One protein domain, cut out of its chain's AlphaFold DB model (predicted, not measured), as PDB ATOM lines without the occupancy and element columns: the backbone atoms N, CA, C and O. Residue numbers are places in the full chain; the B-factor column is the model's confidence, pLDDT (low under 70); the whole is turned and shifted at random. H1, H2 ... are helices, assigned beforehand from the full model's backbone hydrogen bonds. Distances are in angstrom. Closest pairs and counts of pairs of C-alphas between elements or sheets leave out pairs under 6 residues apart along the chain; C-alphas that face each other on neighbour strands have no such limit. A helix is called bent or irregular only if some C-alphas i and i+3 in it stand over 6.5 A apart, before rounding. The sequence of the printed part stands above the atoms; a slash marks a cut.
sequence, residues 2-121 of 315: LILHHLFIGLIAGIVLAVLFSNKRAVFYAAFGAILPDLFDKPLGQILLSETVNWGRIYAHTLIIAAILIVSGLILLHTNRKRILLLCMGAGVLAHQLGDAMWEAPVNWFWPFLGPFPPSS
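AT A GLANCE: This is residues 2 to 121 of the 315 residues of an uncharacterized protein of bioreactor metagenome (UniProt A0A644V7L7). The longest helix, H2, runs along the long axis of an elongated all-helix domain; its first arm, H2a, forms a bundle of three helices with H1 and H4, and H3 packs on the far side of H4, which sits in the middle. The second arm, H2b, extends past this bundle to one end of the domain, where short H5 and the tail of residues 110 to 121 also lie. The printed part has 120 residues with five named helices, H1 to H5 in chain order, and no named strand. It is compact, with a radius of gyration of the C-alphas of 14.7 A and spans of 46 by 29 by 24 A.

HOW THE PARTS SIT: H2, residues 25 to 48, is one helix by its hydrogen bonds but bent: C-alphas 34 and 37 are 7.0 A apart. Its arms H2a, residues 25 to 34, and H2b, residues 37 to 48, stand at a shallow tilt of 33 degrees, only just short of steep. H2a and H1, residues 3 to 21, touch as a helical hairpin, closest at C-alphas of Val 27 and Gly 14, 3.8 A. The hub H4, residues 85 to 99, touches H2a at a steep tilt of 41 degrees, the same way, closest at C-alphas of Met 89 and Gly 33, 4.0 A. H4 touches H1, closest at C-alphas of Gly 92 and Gly 10, 5.0 A. H3, residues 63 to 79, and H4 touch as a helical hairpin, closest at C-alphas of Gly 73 and Leu 87, 4.0 A. H3 is apart from H1 and H2a. H5, residues 106 to 109, is close to H3 but not clearly touching: C-alphas of Trp 109 and Leu 63, the closest, are 5.4 A apart. In H1, H2a, H3 and H4 every O i to N i+4 pair is within hydrogen-bond range; H2b has 7 of 8, and H5 is too short for one.

IN THESE COORDINATES: H2a is 14.3 A long and H2b 15.5 A. H1, 25.9 A, begins at C-alpha 3 (29.794, 0.563, -40.391). H3 is 24.3 A, H4 20.9 A; H5, 4.9 A, ends at C-alpha 109 (37.345, 18.308, -40.698).

THE WHOLE: The C-alphas of Ser 22 and Glu 51, the two farthest apart, are 46.5 A apart. The printed part has no cut. The link H2 to H3 is long. Mean pLDDT of the printed part is 94.0, and no printed residue is under 70.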
ATOM      1  N   LEU A   2      32.637   1.666 -43.390       77.44
ATOM      2  CA  LEU A   2      32.925   0.460 -42.631       77.44
ATOM      3  C   LEU A   2      32.068   0.557 -41.366       77.44
ATOM      4  O   LEU A   2      32.554   0.945 -40.301       77.44
ATOM      5  N   ILE A   3      30.746   0.384 -41.504       87.19
ATOM      6  CA  ILE A   3      29.794   0.563 -40.391       87.19
ATOM      7  C   ILE A   3      30.208  -0.303 -39.211       87.19
ATOM      8  O   ILE A   3      30.137   0.141 -38.063       87.19
ATOM      9  N   LEU A   4      30.605  -1.547 -39.487       92.19
ATOM     10  CA  LEU A   4      30.869  -2.536 -38.454       92.19
ATOM     11  C   LEU A   4      32.127  -2.159 -37.675       92.19
ATOM     12  O   LEU A   4      32.092  -2.187 -36.441       92.19
ATOM     13  N   HIS A   5      33.180  -1.714 -38.365       92.69
ATOM     14  CA  HIS A   5      34.357  -1.118 -37.735       92.69
ATOM     15  C   HIS A   5      33.999   0.040 -36.796       92.69
ATOM     16  O   HIS A   5      34.363   0.023 -35.617       92.69
ATOM     17  N   HIS A   6      33.245   1.023 -37.287       95.00
ATOM     18  CA  HIS A   6      32.897   2.208 -36.505       95.00
ATOM     19  C   HIS A   6      31.996   1.878 -35.310       95.00
ATOM     20  O   HIS A   6      32.225   2.373 -34.203       95.00
ATOM     21  N   LEU A   7      31.018   0.986 -35.496       96.56
ATOM     22  CA  LEU A   7      30.184   0.477 -34.413       96.56
ATOM     23  C   LEU A   7      31.039  -0.194 -33.333       96.56
ATOM     24  O   LEU A   7      30.853   0.074 -32.143       96.56
ATOM     25  N   PHE A   8      31.991  -1.037 -33.741       96.88
ATOM     26  CA  PHE A   8      32.889  -1.715 -32.817       96.88
ATOM     27  C   PHE A   8      33.756  -0.720 -32.043       96.88
ATOM     28  O   PHE A   8      33.793  -0.784 -30.814       96.88
ATOM     29  N   ILE A   9      34.391   0.241 -32.718       95.88
ATOM     30  CA  ILE A   9      35.177   1.294 -32.057       95.88
ATOM     31  C   ILE A   9      34.320   2.062 -31.045       95.88
ATOM     32  O   ILE A   9      34.752   2.269 -29.909       95.88
ATOM     33  N   GLY A  10      33.092   2.432 -31.416       97.44
ATOM     34  CA  GLY A  10      32.158   3.108 -30.518       97.44
ATOM     35  C   GLY A  10      31.806   2.280 -29.284       97.44
ATOM     36  O   GLY A  10      31.795   2.808 -28.171       97.44
ATOM     37  N   LEU A  11      31.579   0.972 -29.446       97.62
ATOM     38  CA  LEU A  11      31.354   0.053 -28.326       97.62
ATOM     39  C   LEU A  11      32.584  -0.035 -27.417       97.62
ATOM     40  O   LEU A  11      32.441   0.071 -26.200       97.62
ATOM     41  N   ILE A  12      33.785  -0.184 -27.980       97.50
ATOM     42  CA  ILE A  12      35.041  -0.260 -27.220       97.50
ATOM     43  C   ILE A  12      35.291   1.033 -26.434       97.50
ATOM     44  O   ILE A  12      35.537   0.978 -25.225       97.50
ATOM     45  N   ALA A  13      35.149   2.197 -27.073       97.38
ATOM     46  CA  ALA A  13      35.230   3.493 -26.401       97.38
ATOM     47  C   ALA A  13      34.170   3.604 -25.293       97.38
ATOM     48  O   ALA A  13      34.465   3.992 -24.161       97.38
ATOM     49  N   GLY A  14      32.944   3.175 -25.586       97.31
ATOM     50  CA  GLY A  14      31.842   3.137 -24.637       97.31
ATOM     51  C   GLY A  14      32.091   2.234 -23.428       97.31
ATOM     52  O   GLY A  14      31.683   2.592 -22.326       97.31
ATOM     53  N   ILE A  15      32.800   1.111 -23.582       96.81
ATOM     54  CA  ILE A  15      33.201   0.229 -22.473       96.81
ATOM     55  C   ILE A  15      34.177   0.943 -21.538       96.81
ATOM     56  O   ILE A  15      34.005   0.902 -20.317       96.81
ATOM     57  N   VAL A  16      35.172   1.639 -22.095       97.00
ATOM     58  CA  VAL A  16      36.118   2.438 -21.303       97.00
ATOM     59  C   VAL A  16      35.366   3.538 -20.548       97.00
ATOM     60  O   VAL A  16      35.500   3.657 -19.327       97.00
ATOM     61  N   LEU A  17      34.500   4.286 -21.238       96.69
ATOM     62  CA  LEU A  17      33.695   5.354 -20.638       96.69
ATOM     63  C   LEU A  17      32.703   4.824 -19.594       96.69
ATOM     64  O   LEU A  17      32.486   5.474 -18.573       96.69
ATOM     65  N   ALA A  18      32.136   3.633 -19.797       95.69
ATOM     66  CA  ALA A  18      31.238   3.006 -18.834       95.69
ATOM     67  C   ALA A  18      31.942   2.730 -17.509       95.69
ATOM     68  O   ALA A  18      31.361   2.963 -16.450       95.69
ATOM     69  N   VAL A  19      33.198   2.280 -17.557       95.06
ATOM     70  CA  VAL A  19      34.017   2.075 -16.357       95.06
ATOM     71  C   VAL A  19      34.378   3.415 -15.712       95.06
ATOM     72  O   VAL A  19      34.246   3.546 -14.497       95.06
ATOM     73  N   LEU A  20      34.757   4.425 -16.503       94.25
ATOM     74  CA  LEU A  20      35.116   5.757 -15.993       94.25
ATOM     75  C   LEU A  20      33.942   6.467 -15.304       94.25
ATOM     76  O   LEU A  20      34.121   7.083 -14.255       94.25
ATOM     77  N   PHE A  21      32.738   6.364 -15.864       93.62
ATOM     78  CA  PHE A  21      31.536   7.004 -15.322       93.62
ATOM     79  C   PHE A  21      30.679   6.082 -14.453       93.62
ATOM     80  O   PHE A  21      29.630   6.506 -13.969       93.62
ATOM     81  N   SER A  22      31.102   4.829 -14.254       92.69
ATOM     82  CA  SER A  22      30.329   3.793 -13.556       92.69
ATOM     83  C   SER A  22      28.888   3.658 -14.079       92.69
ATOM     84  O   SER A  22      27.943   3.503 -13.305       92.69
ATOM     85  N   ASN A  23      28.706   3.742 -15.401       92.00
ATOM     86  CA  ASN A  23      27.394   3.723 -16.048       92.00
ATOM     87  C   ASN A  23      27.422   2.924 -17.360       92.00
ATOM     88  O   ASN A  23      27.993   3.363 -18.358       92.00
ATOM     89  N   LYS A  24      26.732   1.775 -17.379       91.88
ATOM     90  CA  LYS A  24      26.677   0.865 -18.537       91.88
ATOM     91  C   LYS A  24      26.072   1.500 -19.795       91.88
ATOM     92  O   LYS A  24      26.422   1.085 -20.895       91.88
ATOM     93  N   ARG A  25      25.223   2.531 -19.672       92.56
ATOM     94  CA  ARG A  25      24.632   3.213 -20.840       92.56
ATOM     95  C   ARG A  25      25.670   3.903 -21.723       92.56
ATOM     96  O   ARG A  25      25.406   4.092 -22.907       92.56
ATOM     97  N   ALA A  26      26.843   4.236 -21.177       96.38
ATOM     98  CA  ALA A  26      27.939   4.816 -21.950       96.38
ATOM     99  C   ALA A  26      28.317   3.951 -23.165       96.38
ATOM    100  O   ALA A  26      28.646   4.508 -24.208       96.38
ATOM    101  N   VAL A  27      28.193   2.619 -23.050       96.38
ATOM    102  CA  VAL A  27      28.422   1.667 -24.149       96.38
ATOM    103  C   VAL A  27      27.533   1.996 -25.344       96.38
ATOM    104  O   VAL A  27      28.032   2.209 -26.444       96.38
ATOM    105  N   PHE A  28      26.223   2.108 -25.122       96.25
ATOM    106  CA  PHE A  28      25.264   2.388 -26.190       96.25
ATOM    107  C   PHE A  28      25.354   3.822 -26.706       96.25
ATOM    108  O   PHE A  28      25.222   4.044 -27.905       96.25
ATOM    109  N   TYR A  29      25.605   4.797 -25.827       97.81
ATOM    110  CA  TYR A  29      25.743   6.195 -26.238       97.81
ATOM    111  C   TYR A  29      26.958   6.412 -27.143       97.81
ATOM    112  O   TYR A  29      26.834   7.080 -28.167       97.81
ATOM    113  N   ALA A  30      28.107   5.826 -26.805       98.38
ATOM    114  CA  ALA A  30      29.300   5.922 -27.641       98.38
ATOM    115  C   ALA A  30      29.163   5.112 -28.937       98.38
ATOM    116  O   ALA A  30      29.522   5.619 -29.995       98.38
ATOM    117  N   ALA A  31      28.572   3.913 -28.885       97.94
ATOM    118  CA  ALA A  31      28.272   3.122 -30.080       97.94
ATOM    119  C   ALA A  31      27.369   3.879 -31.062       97.94
ATOM    120  O   ALA A  31      27.671   3.949 -32.249       97.94
ATOM    121  N   PHE A  32      26.302   4.507 -30.558       97.69
ATOM    122  CA  PHE A  32      25.419   5.333 -31.375       97.69
ATOM    123  C   PHE A  32      26.149   6.556 -31.939       97.69
ATOM    124  O   PHE A  32      26.049   6.833 -33.130       97.69
ATOM    125  N   GLY A  33      26.936   7.250 -31.110       97.81
ATOM    126  CA  GLY A  33      27.766   8.366 -31.559       97.81
ATOM    127  C   GLY A  33      28.745   7.976 -32.667       97.81
ATOM    128  O   GLY A  33      28.953   8.758 -33.581       97.81
ATOM    129  N   ALA A  34      29.301   6.765 -32.628       97.56
ATOM    130  CA  ALA A  34      30.280   6.316 -33.611       97.56
ATOM    131  C   ALA A  34      29.682   5.897 -34.960       97.56
ATOM    132  O   ALA A  34      30.411   5.850 -35.937       97.56
ATOM    133  N   ILE A  35      28.386   5.601 -35.056       97.00
ATOM    134  CA  ILE A  35      27.729   5.328 -36.352       97.00
ATOM    135  C   ILE A  35      26.970   6.546 -36.895       97.00
ATOM    136  O   ILE A  35      26.569   6.566 -38.056       97.00
ATOM    137  N   LEU A  36      26.753   7.559 -36.050       96.56
ATOM    138  CA  LEU A  36      25.953   8.733 -36.374       96.56
ATOM    139  C   LEU A  36      26.495   9.551 -37.562       96.56
ATOM    140  O   LEU A  36      25.666   9.931 -38.390       96.56
ATOM    141  N   PRO A  37      27.815   9.825 -37.691       96.56
ATOM    142  CA  PRO A  37      28.321  10.644 -38.789       96.56
ATOM    143  C   PRO A  37      27.993  10.039 -40.146       96.56
ATOM    144  O   PRO A  37      27.425  10.698 -41.010       96.56
ATOM    145  N   ASP A  38      28.253   8.747 -40.276       93.62
ATOM    146  CA  ASP A  38      27.990   7.958 -41.467       93.62
ATOM    147  C   ASP A  38      26.500   7.847 -41.810       93.62
ATOM    148  O   ASP A  38      26.118   7.942 -42.978       93.62
ATOM    149  N   LEU A  39      25.648   7.680 -40.794       92.81
ATOM    150  CA  LEU A  39      24.200   7.612 -40.975       92.81
ATOM    151  C   LEU A  39      23.608   8.948 -41.447       92.81
ATOM    152  O   LEU A  39      22.580   8.957 -42.122       92.81
ATOM    153  N   PHE A  40      24.239  10.066 -41.086       94.94
ATOM    154  CA  PHE A  40      23.761  11.403 -41.419       94.94
ATOM    155  C   PHE A  40      24.365  11.930 -42.724       94.94
ATOM    156  O   PHE A  40      23.635  12.276 -43.654       94.94
ATOM    157  N   ASP A  41      25.692  11.965 -42.817       94.12
ATOM    158  CA  ASP A  41      26.389  12.645 -43.906       94.12
ATOM    159  C   ASP A  41      26.317  11.881 -45.222       94.12
ATOM    160  O   ASP A  41      26.270  12.516 -46.271       94.12
ATOM    161  N   LYS A  42      26.265  10.543 -45.217       90.00
ATOM    162  CA  LYS A  42      26.221   9.801 -46.483       90.00
ATOM    163  C   LYS A  42      24.899   9.986 -47.219       90.00
ATOM    164  O   LYS A  42      24.961  10.358 -48.388       90.00
ATOM    165  N   PRO A  43      23.712   9.787 -46.607       89.50
ATOM    166  CA  PRO A  43      22.462  10.079 -47.303       89.50
ATOM    167  C   PRO A  43      22.370  11.559 -47.685       89.50
ATOM    168  O   PRO A  43      22.006  11.889 -48.810       89.50
ATOM    169  N   LEU A  44      22.754  12.464 -46.783       92.56
ATOM    170  CA  LEU A  44      22.696  13.896 -47.058       92.56
ATOM    171  C   LEU A  44      23.600  14.291 -48.233       92.56
ATOM    172  O   LEU A  44      23.152  14.962 -49.153       92.56
ATOM    173  N   GLY A  45      24.849  13.844 -48.230       90.69
ATOM    174  CA  GLY A  45      25.847  14.193 -49.231       90.69
ATOM    175  C   GLY A  45      25.644  13.525 -50.588       90.69
ATOM    176  O   GLY A  45      25.789  14.183 -51.612       90.69
ATOM    177  N   GLN A  46      25.293  12.236 -50.596       87.06
ATOM    178  CA  GLN A  46      25.259  11.401 -51.809       87.06
ATOM    179  C   GLN A  46      23.874  11.323 -52.457       87.06
ATOM    180  O   GLN A  46      23.765  10.996 -53.635       87.06
ATOM    181  N   ILE A  47      22.806  11.594 -51.698       88.31
ATOM    182  CA  ILE A  47      21.427  11.556 -52.206       88.31
ATOM    183  C   ILE A  47      20.883  12.975 -52.344       88.31
ATOM    184  O   ILE A  47      20.450  13.354 -53.426       88.31
ATOM    185  N   LEU A  48      20.898  13.760 -51.262       90.00
ATOM    186  CA  LEU A  48      20.244  15.076 -51.239       90.00
ATOM    187  C   LEU A  48      21.114  16.190 -51.834       90.00
ATOM    188  O   LEU A  48      20.588  17.122 -52.435       90.00
ATOM    189  N   LEU A  49      22.432  16.101 -51.660       89.44
ATOM    190  CA  LEU A  49      23.413  17.091 -52.117       89.44
ATOM    191  C   LEU A  49      24.314  16.548 -53.238       89.44
ATOM    192  O   LEU A  49      25.417  17.060 -53.439       89.44
ATOM    193  N   SER A  50      23.844  15.541 -53.979       86.19
ATOM    194  CA  SER A  50      24.589  14.879 -55.059       86.19
ATOM    195  C   SER A  50      24.983  15.823 -56.200       86.19
ATOM    196  O   SER A  50      26.031  15.649 -56.808       86.19
ATOM    197  N   GLU A  51      24.184  16.857 -56.469       84.56
ATOM    198  CA  GLU A  51      24.475  17.847 -57.517       84.56
ATOM    199  C   GLU A  51      25.415  18.974 -57.058       84.56
ATOM    200  O   GLU A  51      25.875  19.764 -57.877       84.56
ATOM    201  N   THR A  52      25.693  19.080 -55.752       85.75
ATOM    202  CA  THR A  52      26.468  20.199 -55.184       85.75
ATOM    203  C   THR A  52      27.755  19.733 -54.518       85.75
ATOM    204  O   THR A  52      28.839  20.073 -54.982       85.75
ATOM    205  N   VAL A  53      27.650  18.965 -53.431       84.88
ATOM    206  CA  VAL A  53      28.801  18.521 -52.630       84.88
ATOM    207  C   VAL A  53      29.225  17.105 -53.014       84.88
ATOM    208  O   VAL A  53      30.418  16.828 -53.106       84.88
ATOM    209  N   ASN A  54      28.249  16.220 -53.249       86.44
ATOM    210  CA  ASN A  54      28.440  14.822 -53.642       86.44
ATOM    211  C   ASN A  54      29.458  14.047 -52.785       86.44
ATOM    212  O   ASN A  54      30.265  13.274 -53.306       86.44
ATOM    213  N   TRP A  55      29.475  14.295 -51.473       87.06
ATOM    214  CA  TRP A  55      30.475  13.725 -50.573       87.06
ATOM    215  C   TRP A  55      29.867  13.259 -49.255       87.06
ATOM    216  O   TRP A  55      29.080  13.972 -48.643       87.06
ATOM    217  N   GLY A  56      30.263  12.074 -48.784       87.88
ATOM    218  CA  GLY A  56      29.729  11.458 -47.566       87.88
ATOM    219  C   GLY A  56      30.390  11.886 -46.252       87.88
ATOM    220  O   GLY A  56      30.048  11.314 -45.222       87.88
ATOM    221  N   ARG A  57      31.336  12.835 -46.280       92.56
ATOM    222  CA  ARG A  57      32.119  13.303 -45.119       92.56
ATOM    223  C   ARG A  57      31.983  14.817 -44.957       92.56
ATOM    224  O   ARG A  57      32.913  15.569 -45.240       92.56
ATOM    225  N   ILE A  58      30.789  15.259 -44.576       94.25
ATOM    226  CA  ILE A  58      30.397  16.674 -44.539       94.25
ATOM    227  C   ILE A  58      30.175  17.129 -43.093       94.25
ATOM    228  O   ILE A  58      31.122  17.134 -42.312       94.25
ATOM    229  N   TYR A  59      28.962  17.543 -42.723       95.50
ATOM    230  CA  TYR A  59      28.650  18.212 -41.465       95.50
ATOM    231  C   TYR A  59      28.943  17.371 -40.215       95.50
ATOM    232  O   TYR A  59      29.611  17.850 -39.299       95.50
ATOM    233  N   ALA A  60      28.462  16.133 -40.136       96.62
ATOM    234  CA  ALA A  60      28.639  15.289 -38.956       96.62
ATOM    235  C   ALA A  60      30.075  14.743 -38.807       96.62
ATOM    236  O   ALA A  60      30.489  14.390 -37.699       96.62
ATOM    237  N   HIS A  61      30.864  14.750 -39.884       96.88
ATOM    238  CA  HIS A  61      32.300  14.451 -39.863       96.88
ATOM    239  C   HIS A  61      33.181  15.653 -39.490       96.88
ATOM    240  O   HIS A  61      34.401  15.516 -39.403       96.88
ATOM    241  N   THR A  62      32.602  16.825 -39.220       97.62
ATOM    242  CA  THR A  62      33.375  17.996 -38.786       97.62
ATOM    243  C   THR A  62      33.766  17.926 -37.308       97.62
ATOM    244  O   THR A  62      33.002  17.485 -36.438       97.62
ATOM    245  N   LEU A  63      34.950  18.443 -36.984       97.75
ATOM    246  CA  LEU A  63      35.450  18.533 -35.616       97.75
ATOM    247  C   LEU A  63      34.563  19.440 -34.753       97.75
ATOM    248  O   LEU A  63      34.425  19.199 -33.555       97.75
ATOM    249  N   ILE A  64      33.914  20.451 -35.347       97.62
ATOM    250  CA  ILE A  64      33.003  21.342 -34.619       97.62
ATOM    251  C   ILE A  64      31.790  20.583 -34.062       97.62
ATOM    252  O   ILE A  64      31.404  20.834 -32.922       97.62
ATOM    253  N   ILE A  65      31.240  19.601 -34.787       97.75
ATOM    254  CA  ILE A  65      30.145  18.764 -34.271       97.75
ATOM    255  C   ILE A  65      30.621  17.901 -33.098       97.75
ATOM    256  O   ILE A  65      29.959  17.868 -32.055       97.75
ATOM    257  N   ALA A  66      31.791  17.265 -33.214       98.00
ATOM    258  CA  ALA A  66      32.382  16.514 -32.105       98.00
ATOM    259  C   ALA A  66      32.615  17.418 -30.878       98.00
ATOM    260  O   ALA A  66      32.243  17.063 -29.756       98.00
ATOM    261  N   ALA A  67      33.160  18.619 -31.093       98.19
ATOM    262  CA  ALA A  67      33.435  19.596 -30.047       98.19
ATOM    263  C   ALA A  67      32.154  20.086 -29.359       98.19
ATOM    264  O   ALA A  67      32.104  20.107 -28.131       98.19
ATOM    265  N   ILE A  68      31.098  20.417 -30.111       98.25
ATOM    266  CA  ILE A  68      29.807  20.840 -29.547       98.25
ATOM    267  C   ILE A  68      29.232  19.745 -28.645       98.25
ATOM    268  O   ILE A  68      28.810  20.043 -27.523       98.25
ATOM    269  N   LEU A  69      29.243  18.484 -29.092       98.38
ATOM    270  CA  LEU A  69      28.747  17.355 -28.300       98.38
ATOM    271  C   LEU A  69      29.569  17.149 -27.022       98.38
ATOM    272  O   LEU A  69      28.996  17.018 -25.938       98.38
ATOM    273  N   ILE A  70      30.900  17.170 -27.133       98.38
ATOM    274  CA  ILE A  70      31.809  16.989 -25.995       98.38
ATOM    275  C   ILE A  70      31.662  18.137 -24.993       98.38
ATOM    276  O   ILE A  70      31.445  17.878 -23.812       98.38
ATOM    277  N   VAL A  71      31.720  19.395 -25.439       98.38
ATOM    278  CA  VAL A  71      31.610  20.576 -24.566       98.38
ATOM    279  C   VAL A  71      30.243  20.621 -23.887       98.38
ATOM    280  O   VAL A  71      30.173  20.754 -22.665       98.38
ATOM    281  N   SER A  72      29.156  20.419 -24.637       98.25
ATOM    282  CA  SER A  72      27.805  20.343 -24.061       98.25
ATOM    283  C   SER A  72      27.694  19.195 -23.057       98.25
ATOM    284  O   SER A  72      27.120  19.354 -21.979       98.25
ATOM    285  N   GLY A  73      28.288  18.043 -23.370       97.56
ATOM    286  CA  GLY A  73      28.371  16.897 -22.473       97.56
ATOM    287  C   GLY A  73      29.134  17.189 -21.183       97.56
ATOM    288  O   GLY A  73      28.661  16.819 -20.112       97.56
ATOM    289  N   LEU A  74      30.268  17.890 -21.257       97.50
ATOM    290  CA  LEU A  74      31.050  18.305 -20.089       97.50
ATOM    291  C   LEU A  74      30.273  19.288 -19.204       97.50
ATOM    292  O   LEU A  74      30.252  19.114 -17.985       97.50
ATOM    293  N   ILE A  75      29.584  20.264 -19.805       97.88
ATOM    294  CA  ILE A  75      28.719  21.209 -19.081       97.88
ATOM    295  C   ILE A  75      27.606  20.449 -18.346       97.88
ATOM    296  O   ILE A  75      27.418  20.624 -17.142       97.88
ATOM    297  N   LEU A  76      26.898  19.547 -19.035       96.44
ATOM    298  CA  LEU A  76      25.830  18.755 -18.419       96.44
ATOM    299  C   LEU A  76      26.344  17.810 -17.329       96.44
ATOM    300  O   LEU A  76      25.662  17.630 -16.317       96.44
ATOM    301  N   LEU A  77      27.531  17.229 -17.522       94.44
ATOM    302  CA  LEU A  77      28.185  16.365 -16.544       94.44
ATOM    303  C   LEU A  77      28.571  17.132 -15.275       94.44
ATOM    304  O   LEU A  77      28.478  16.576 -14.178       94.44
ATOM    305  N   HIS A  78      28.999  18.390 -15.419       93.75
ATOM    306  CA  HIS A  78      29.299  19.272 -14.294       93.75
ATOM    307  C   HIS A  78      28.041  19.562 -13.466       93.75
ATOM    308  O   HIS A  78      28.086  19.483 -12.241       93.75
ATOM    309  N   THR A  79      26.899  19.790 -14.121       93.38
ATOM    310  CA  THR A  79      25.612  20.005 -13.440       93.38
ATOM    311  C   THR A  79      25.068  18.729 -12.793       93.38
ATOM    312  O   THR A  79      24.492  18.766 -11.708       93.38
ATOM    313  N   ASN A  80      25.201  17.578 -13.458       90.81
ATOM    314  CA  ASN A  80      24.747  16.295 -12.931       90.81
ATOM    315  C   ASN A  80      25.613  15.155 -13.471       90.81
ATOM    316  O   ASN A  80      25.568  14.828 -14.657       90.81
ATOM    317  N   ARG A  81      26.308  14.462 -12.562       86.88
ATOM    318  CA  ARG A  81      27.237  13.364 -12.879       86.88
ATOM    319  C   ARG A  81      26.597  12.185 -13.629       86.88
ATOM    320  O   ARG A  81      27.321  11.378 -14.198       86.88
ATOM    321  N   LYS A  82      25.261  12.083 -13.667       87.19
ATOM    322  CA  LYS A  82      24.526  11.069 -14.447       87.19
ATOM    323  C   LYS A  82      24.285  11.466 -15.913       87.19
ATOM    324  O   LYS A  82      23.952  10.601 -16.721       87.19
ATOM    325  N   ARG A  83      24.434  12.744 -16.287       92.81
ATOM    326  CA  ARG A  83      24.161  13.258 -17.645       92.81
ATOM    327  C   ARG A  83      25.361  13.065 -18.579       92.81
ATOM    328  O   ARG A  83      25.964  14.023 -19.043       92.81
ATOM    329  N   ILE A  84      25.684  11.807 -18.865       96.06
ATOM    330  CA  ILE A  84      26.851  11.418 -19.680       96.06
ATOM    331  C   ILE A  84      26.563  11.295 -21.184       96.06
ATOM    332  O   ILE A  84      27.492  11.125 -21.964       96.06
ATOM    333  N   LEU A  85      25.293  11.364 -21.601       97.12
ATOM    334  CA  LEU A  85      24.853  11.020 -22.960       97.12
ATOM    335  C   LEU A  85      25.619  11.779 -24.050       97.12
ATOM    336  O   LEU A  85      26.245  11.140 -24.891       97.12
ATOM    337  N   LEU A  86      25.607  13.118 -24.018       98.00
ATOM    338  CA  LEU A  86      26.253  13.929 -25.060       98.00
ATOM    339  C   LEU A  86      27.772  13.756 -25.065       98.00
ATOM    340  O   LEU A  86      28.374  13.724 -26.130       98.00
ATOM    341  N   LEU A  87      28.381  13.577 -23.889       98.12
ATOM    342  CA  LEU A  87      29.819  13.354 -23.783       98.12
ATOM    343  C   LEU A  87      30.218  12.011 -24.404       98.12
ATOM    344  O   LEU A  87      31.162  11.951 -25.184       98.12
ATOM    345  N   CYS A  88      29.484  10.940 -24.091       98.38
ATOM    346  CA  CYS A  88      29.727   9.620 -24.666       98.38
ATOM    347  C   CYS A  88      29.445   9.593 -26.171       98.38
ATOM    348  O   CYS A  88      30.241   9.031 -26.915       98.38
ATOM    349  N   MET A  89      28.361  10.230 -26.627       98.44
ATOM    350  CA  MET A  89      28.082  10.374 -28.058       98.44
ATOM    351  C   MET A  89      29.181  11.164 -28.769       98.44
ATOM    352  O   MET A  89      29.660  10.718 -29.803       98.44
ATOM    353  N   GLY A  90      29.623  12.291 -28.206       98.44
ATOM    354  CA  GLY A  90      30.705  13.101 -28.765       98.44
ATOM    355  C   GLY A  90      32.037  12.354 -28.826       98.44
ATOM    356  O   GLY A  90      32.741  12.445 -29.824       98.44
ATOM    357  N   ALA A  91      32.351  11.542 -27.810       98.44
ATOM    358  CA  ALA A  91      33.505  10.646 -27.846       98.44
ATOM    359  C   ALA A  91      33.375   9.573 -28.942       98.44
ATOM    360  O   ALA A  91      34.359   9.277 -29.611       98.44
ATOM    361  N   GLY A  92      32.173   9.025 -29.155       98.38
ATOM    362  CA  GLY A  92      31.883   8.119 -30.268       98.38
ATOM    363  C   GLY A  92      32.076   8.784 -31.634       98.38
ATOM    364  O   GLY A  92      32.773   8.235 -32.478       98.38
ATOM    365  N   VAL A  93      31.536   9.993 -31.822       98.50
ATOM    366  CA  VAL A  93      31.708  10.794 -33.049       98.50
ATOM    367  C   VAL A  93      33.184  11.103 -33.299       98.50
ATOM    368  O   VAL A  93      33.662  10.956 -34.418       98.50
ATOM    369  N   LEU A  94      33.937  11.491 -32.268       98.19
ATOM    370  CA  LEU A  94      35.368  11.746 -32.415       98.19
ATOM    371  C   LEU A  94      36.133  10.465 -32.769       98.19
ATOM    372  O   LEU A  94      36.982  10.487 -33.653       98.19
ATOM    373  N   ALA A  95      35.821   9.343 -32.116       97.00
ATOM    374  CA  ALA A  95      36.433   8.057 -32.436       97.00
ATOM    375  C   ALA A  95      36.125   7.624 -33.878       97.00
ATOM    376  O   ALA A  95      37.006   7.088 -34.544       97.00
ATOM    377  N   HIS A  96      34.919   7.922 -34.370       96.50
ATOM    378  CA  HIS A  96      34.558   7.746 -35.772       96.50
ATOM    379  C   HIS A  96      35.445   8.587 -36.691       96.50
ATOM    380  O   HIS A  96      36.109   8.041 -37.558       96.50
ATOM    381  N   GLN A  97      35.528   9.900 -36.460       96.69
ATOM    382  CA  GLN A  97      36.342  10.806 -37.282       96.69
ATOM    383  C   GLN A  97      37.824  10.410 -37.314       96.69
ATOM    384  O   GLN A  97      38.490  10.581 -38.334       96.69
ATOM    385  N   LEU A  98      38.343   9.878 -36.203       94.56
ATOM    386  CA  LEU A  98      39.702   9.347 -36.141       94.56
ATOM    387  C   LEU A  98      39.845   8.032 -36.918       94.56
ATOM    388  O   LEU A  98      40.855   7.847 -37.590       94.56
ATOM    389  N   GLY A  99      38.855   7.139 -36.841       91.62
ATOM    390  CA  GLY A  99      38.814   5.905 -37.635       91.62
ATOM    391  C   GLY A  99      38.756   6.180 -39.138       91.62
ATOM    392  O   GLY A  99      39.415   5.499 -39.917       91.62
ATOM    393  N   ASP A 100      38.061   7.248 -39.521       91.75
ATOM    394  CA  ASP A 100      37.936   7.709 -40.903       91.75
ATOM    395  C   ASP A 100      39.124   8.566 -41.383       91.75
ATOM    396  O   ASP A 100      39.124   9.031 -42.525       91.75
ATOM    397  N   ALA A 101      40.129   8.771 -40.521       92.25
ATOM    398  CA  ALA A 101      41.314   9.584 -40.780       92.25
ATOM    399  C   ALA A 101      40.993  10.991 -41.305       92.25
ATOM    400  O   ALA A 101      41.649  11.510 -42.208       92.25
ATOM    401  N   MET A 102      39.992  11.650 -40.709       94.31
ATOM    402  CA  MET A 102      39.503  12.957 -41.170       94.31
ATOM    403  C   MET A 102      40.584  14.052 -41.225       94.31
ATOM    404  O   MET A 102      40.409  15.043 -41.933       94.31
ATOM    405  N   TRP A 103      41.726  13.870 -40.553       94.19
ATOM    406  CA  TRP A 103      42.888  14.756 -40.685       94.19
ATOM    407  C   TRP A 103      43.453  14.841 -42.108       94.19
ATOM    408  O   TRP A 103      44.070  15.851 -42.439       94.19
ATOM    409  N   GLU A 104      43.227  13.835 -42.955       92.56
ATOM    410  CA  GLU A 104      43.644  13.840 -44.364       92.56
ATOM    411  C   GLU A 104      42.744  14.722 -45.247       92.56
ATOM    412  O   GLU A 104      43.151  15.135 -46.331       92.56
ATOM    413  N   ALA A 105      41.556  15.092 -44.755       93.25
ATOM    414  CA  ALA A 105      40.632  16.029 -45.391       93.25
ATOM    415  C   ALA A 105      40.431  17.277 -44.503       93.25
ATOM    416  O   ALA A 105      39.328  17.516 -43.997       93.25
ATOM    417  N   PRO A 106      41.476  18.107 -44.291       95.00
ATOM    418  CA  PRO A 106      41.456  19.164 -43.281       95.00
ATOM    419  C   PRO A 106      40.367  20.212 -43.527       95.00
ATOM    420  O   PRO A 106      39.771  20.689 -42.566       95.00
ATOM    421  N   VAL A 107      40.061  20.547 -44.788       95.12
ATOM    422  CA  VAL A 107      38.990  21.508 -45.115       95.12
ATOM    423  C   VAL A 107      37.643  21.029 -44.574       95.12
ATOM    424  O   VAL A 107      36.918  21.806 -43.960       95.12
ATOM    425  N   ASN A 108      37.342  19.739 -44.726       94.81
ATOM    426  CA  ASN A 108      36.123  19.132 -44.204       94.81
ATOM    427  C   ASN A 108      36.168  19.045 -42.690       94.81
ATOM    428  O   ASN A 108      35.223  19.452 -42.022       94.81
ATOM    429  N   TRP A 109      37.269  18.542 -42.133       96.88
ATOM    430  CA  TRP A 109      37.345  18.308 -40.698       96.88
ATOM    431  C   TRP A 109      37.267  19.609 -39.892       96.88
ATOM    432  O   TRP A 109      36.585  19.656 -38.871       96.88
ATOM    433  N   PHE A 110      37.882  20.688 -40.380       97.62
ATOM    434  CA  PHE A 110      37.844  22.013 -39.756       97.62
ATOM    435  C   PHE A 110      36.767  22.942 -40.331       97.62
ATOM    436  O   PHE A 110      36.781  24.140 -40.042       97.62
ATOM    437  N   TRP A 111      35.817  22.438 -41.123       96.19
ATOM    438  CA  TRP A 111      34.681  23.243 -41.570       96.19
ATOM    439  C   TRP A 111      33.910  23.812 -40.357       96.19
ATOM    440  O   TRP A 111      33.735  23.104 -39.358       96.19
ATOM    441  N   PRO A 112      33.442  25.078 -40.398       95.75
ATOM    442  CA  PRO A 112      33.469  26.022 -41.528       95.75
ATOM    443  C   PRO A 112      34.722  26.914 -41.604       95.75
ATOM    444  O   PRO A 112      34.776  27.836 -42.415       95.75
ATOM    445  N   PHE A 113      35.732  26.690 -40.759       97.06
ATOM    446  CA  PHE A 113      36.835  27.637 -40.560       97.06
ATOM    447  C   PHE A 113      37.851  27.679 -41.708       97.06
ATOM    448  O   PHE A 113      38.522  28.695 -41.877       97.06
ATOM    449  N   LEU A 114      37.964  26.606 -42.498       96.50
ATOM    450  CA  LEU A 114      38.884  26.520 -43.641       96.50
ATOM    451  C   LEU A 114      38.204  26.742 -45.004       96.50
ATOM    452  O   LEU A 114      38.826  26.516 -46.039       96.50
ATOM    453  N   GLY A 115      36.953  27.213 -45.015       93.88
ATOM    454  CA  GLY A 115      36.189  27.482 -46.234       93.88
ATOM    455  C   GLY A 115      35.097  26.442 -46.526       93.88
ATOM    456  O   GLY A 115      34.776  25.619 -45.667       93.88
ATOM    457  N   PRO A 116      34.462  26.513 -47.712       93.19
ATOM    458  CA  PRO A 116      33.403  25.586 -48.107       93.19
ATOM    459  C   PRO A 116      33.946  24.174 -48.358       93.19
ATOM    460  O   PRO A 116      35.131  23.999 -48.640       93.19
ATOM    461  N   PHE A 117      33.065  23.167 -48.298       93.31
ATOM    462  CA  PHE A 117      33.429  21.803 -48.680       93.31
ATOM    463  C   PHE A 117      33.914  21.777 -50.135       93.31
ATOM    464  O   PHE A 117      33.216  22.306 -51.007       93.31
ATOM    465  N   PRO A 118      35.087  21.186 -50.417       87.94
ATOM    466  CA  PRO A 118      35.519  21.014 -51.786       87.94
ATOM    467  C   PRO A 118      34.664  19.929 -52.464       87.94
ATOM    468  O   PRO A 118      34.059  19.099 -51.776       87.94
ATOM    469  N   PRO A 119      34.605  19.923 -53.808       81.19
ATOM    470  CA  PRO A 119      33.983  18.835 -54.554       81.19
ATOM    471  C   PRO A 119      34.587  17.489 -54.151       81.19
ATOM    472  O   PRO A 119      35.786  17.414 -53.862       81.19
ATOM    473  N   SER A 120      33.777  16.429 -54.145       79.06
ATOM    474  CA  SER A 120      34.276  15.109 -53.779       79.06
ATOM    475  C   SER A 120      35.399  14.644 -54.705       79.06
ATOM    476  O   SER A 120      35.314  14.711 -55.930       79.06
ATOM    477  N   SER A 121      36.469  14.140 -54.094       72.00
ATOM    478  CA  SER A 121      37.538  13.418 -54.786       72.00
ATOM    479  C   SER A 121      37.308  11.904 -54.794       72.00
ATOM    480  O   SER A 121      38.127  11.159 -55.326       72.00
TER     481      SER A 121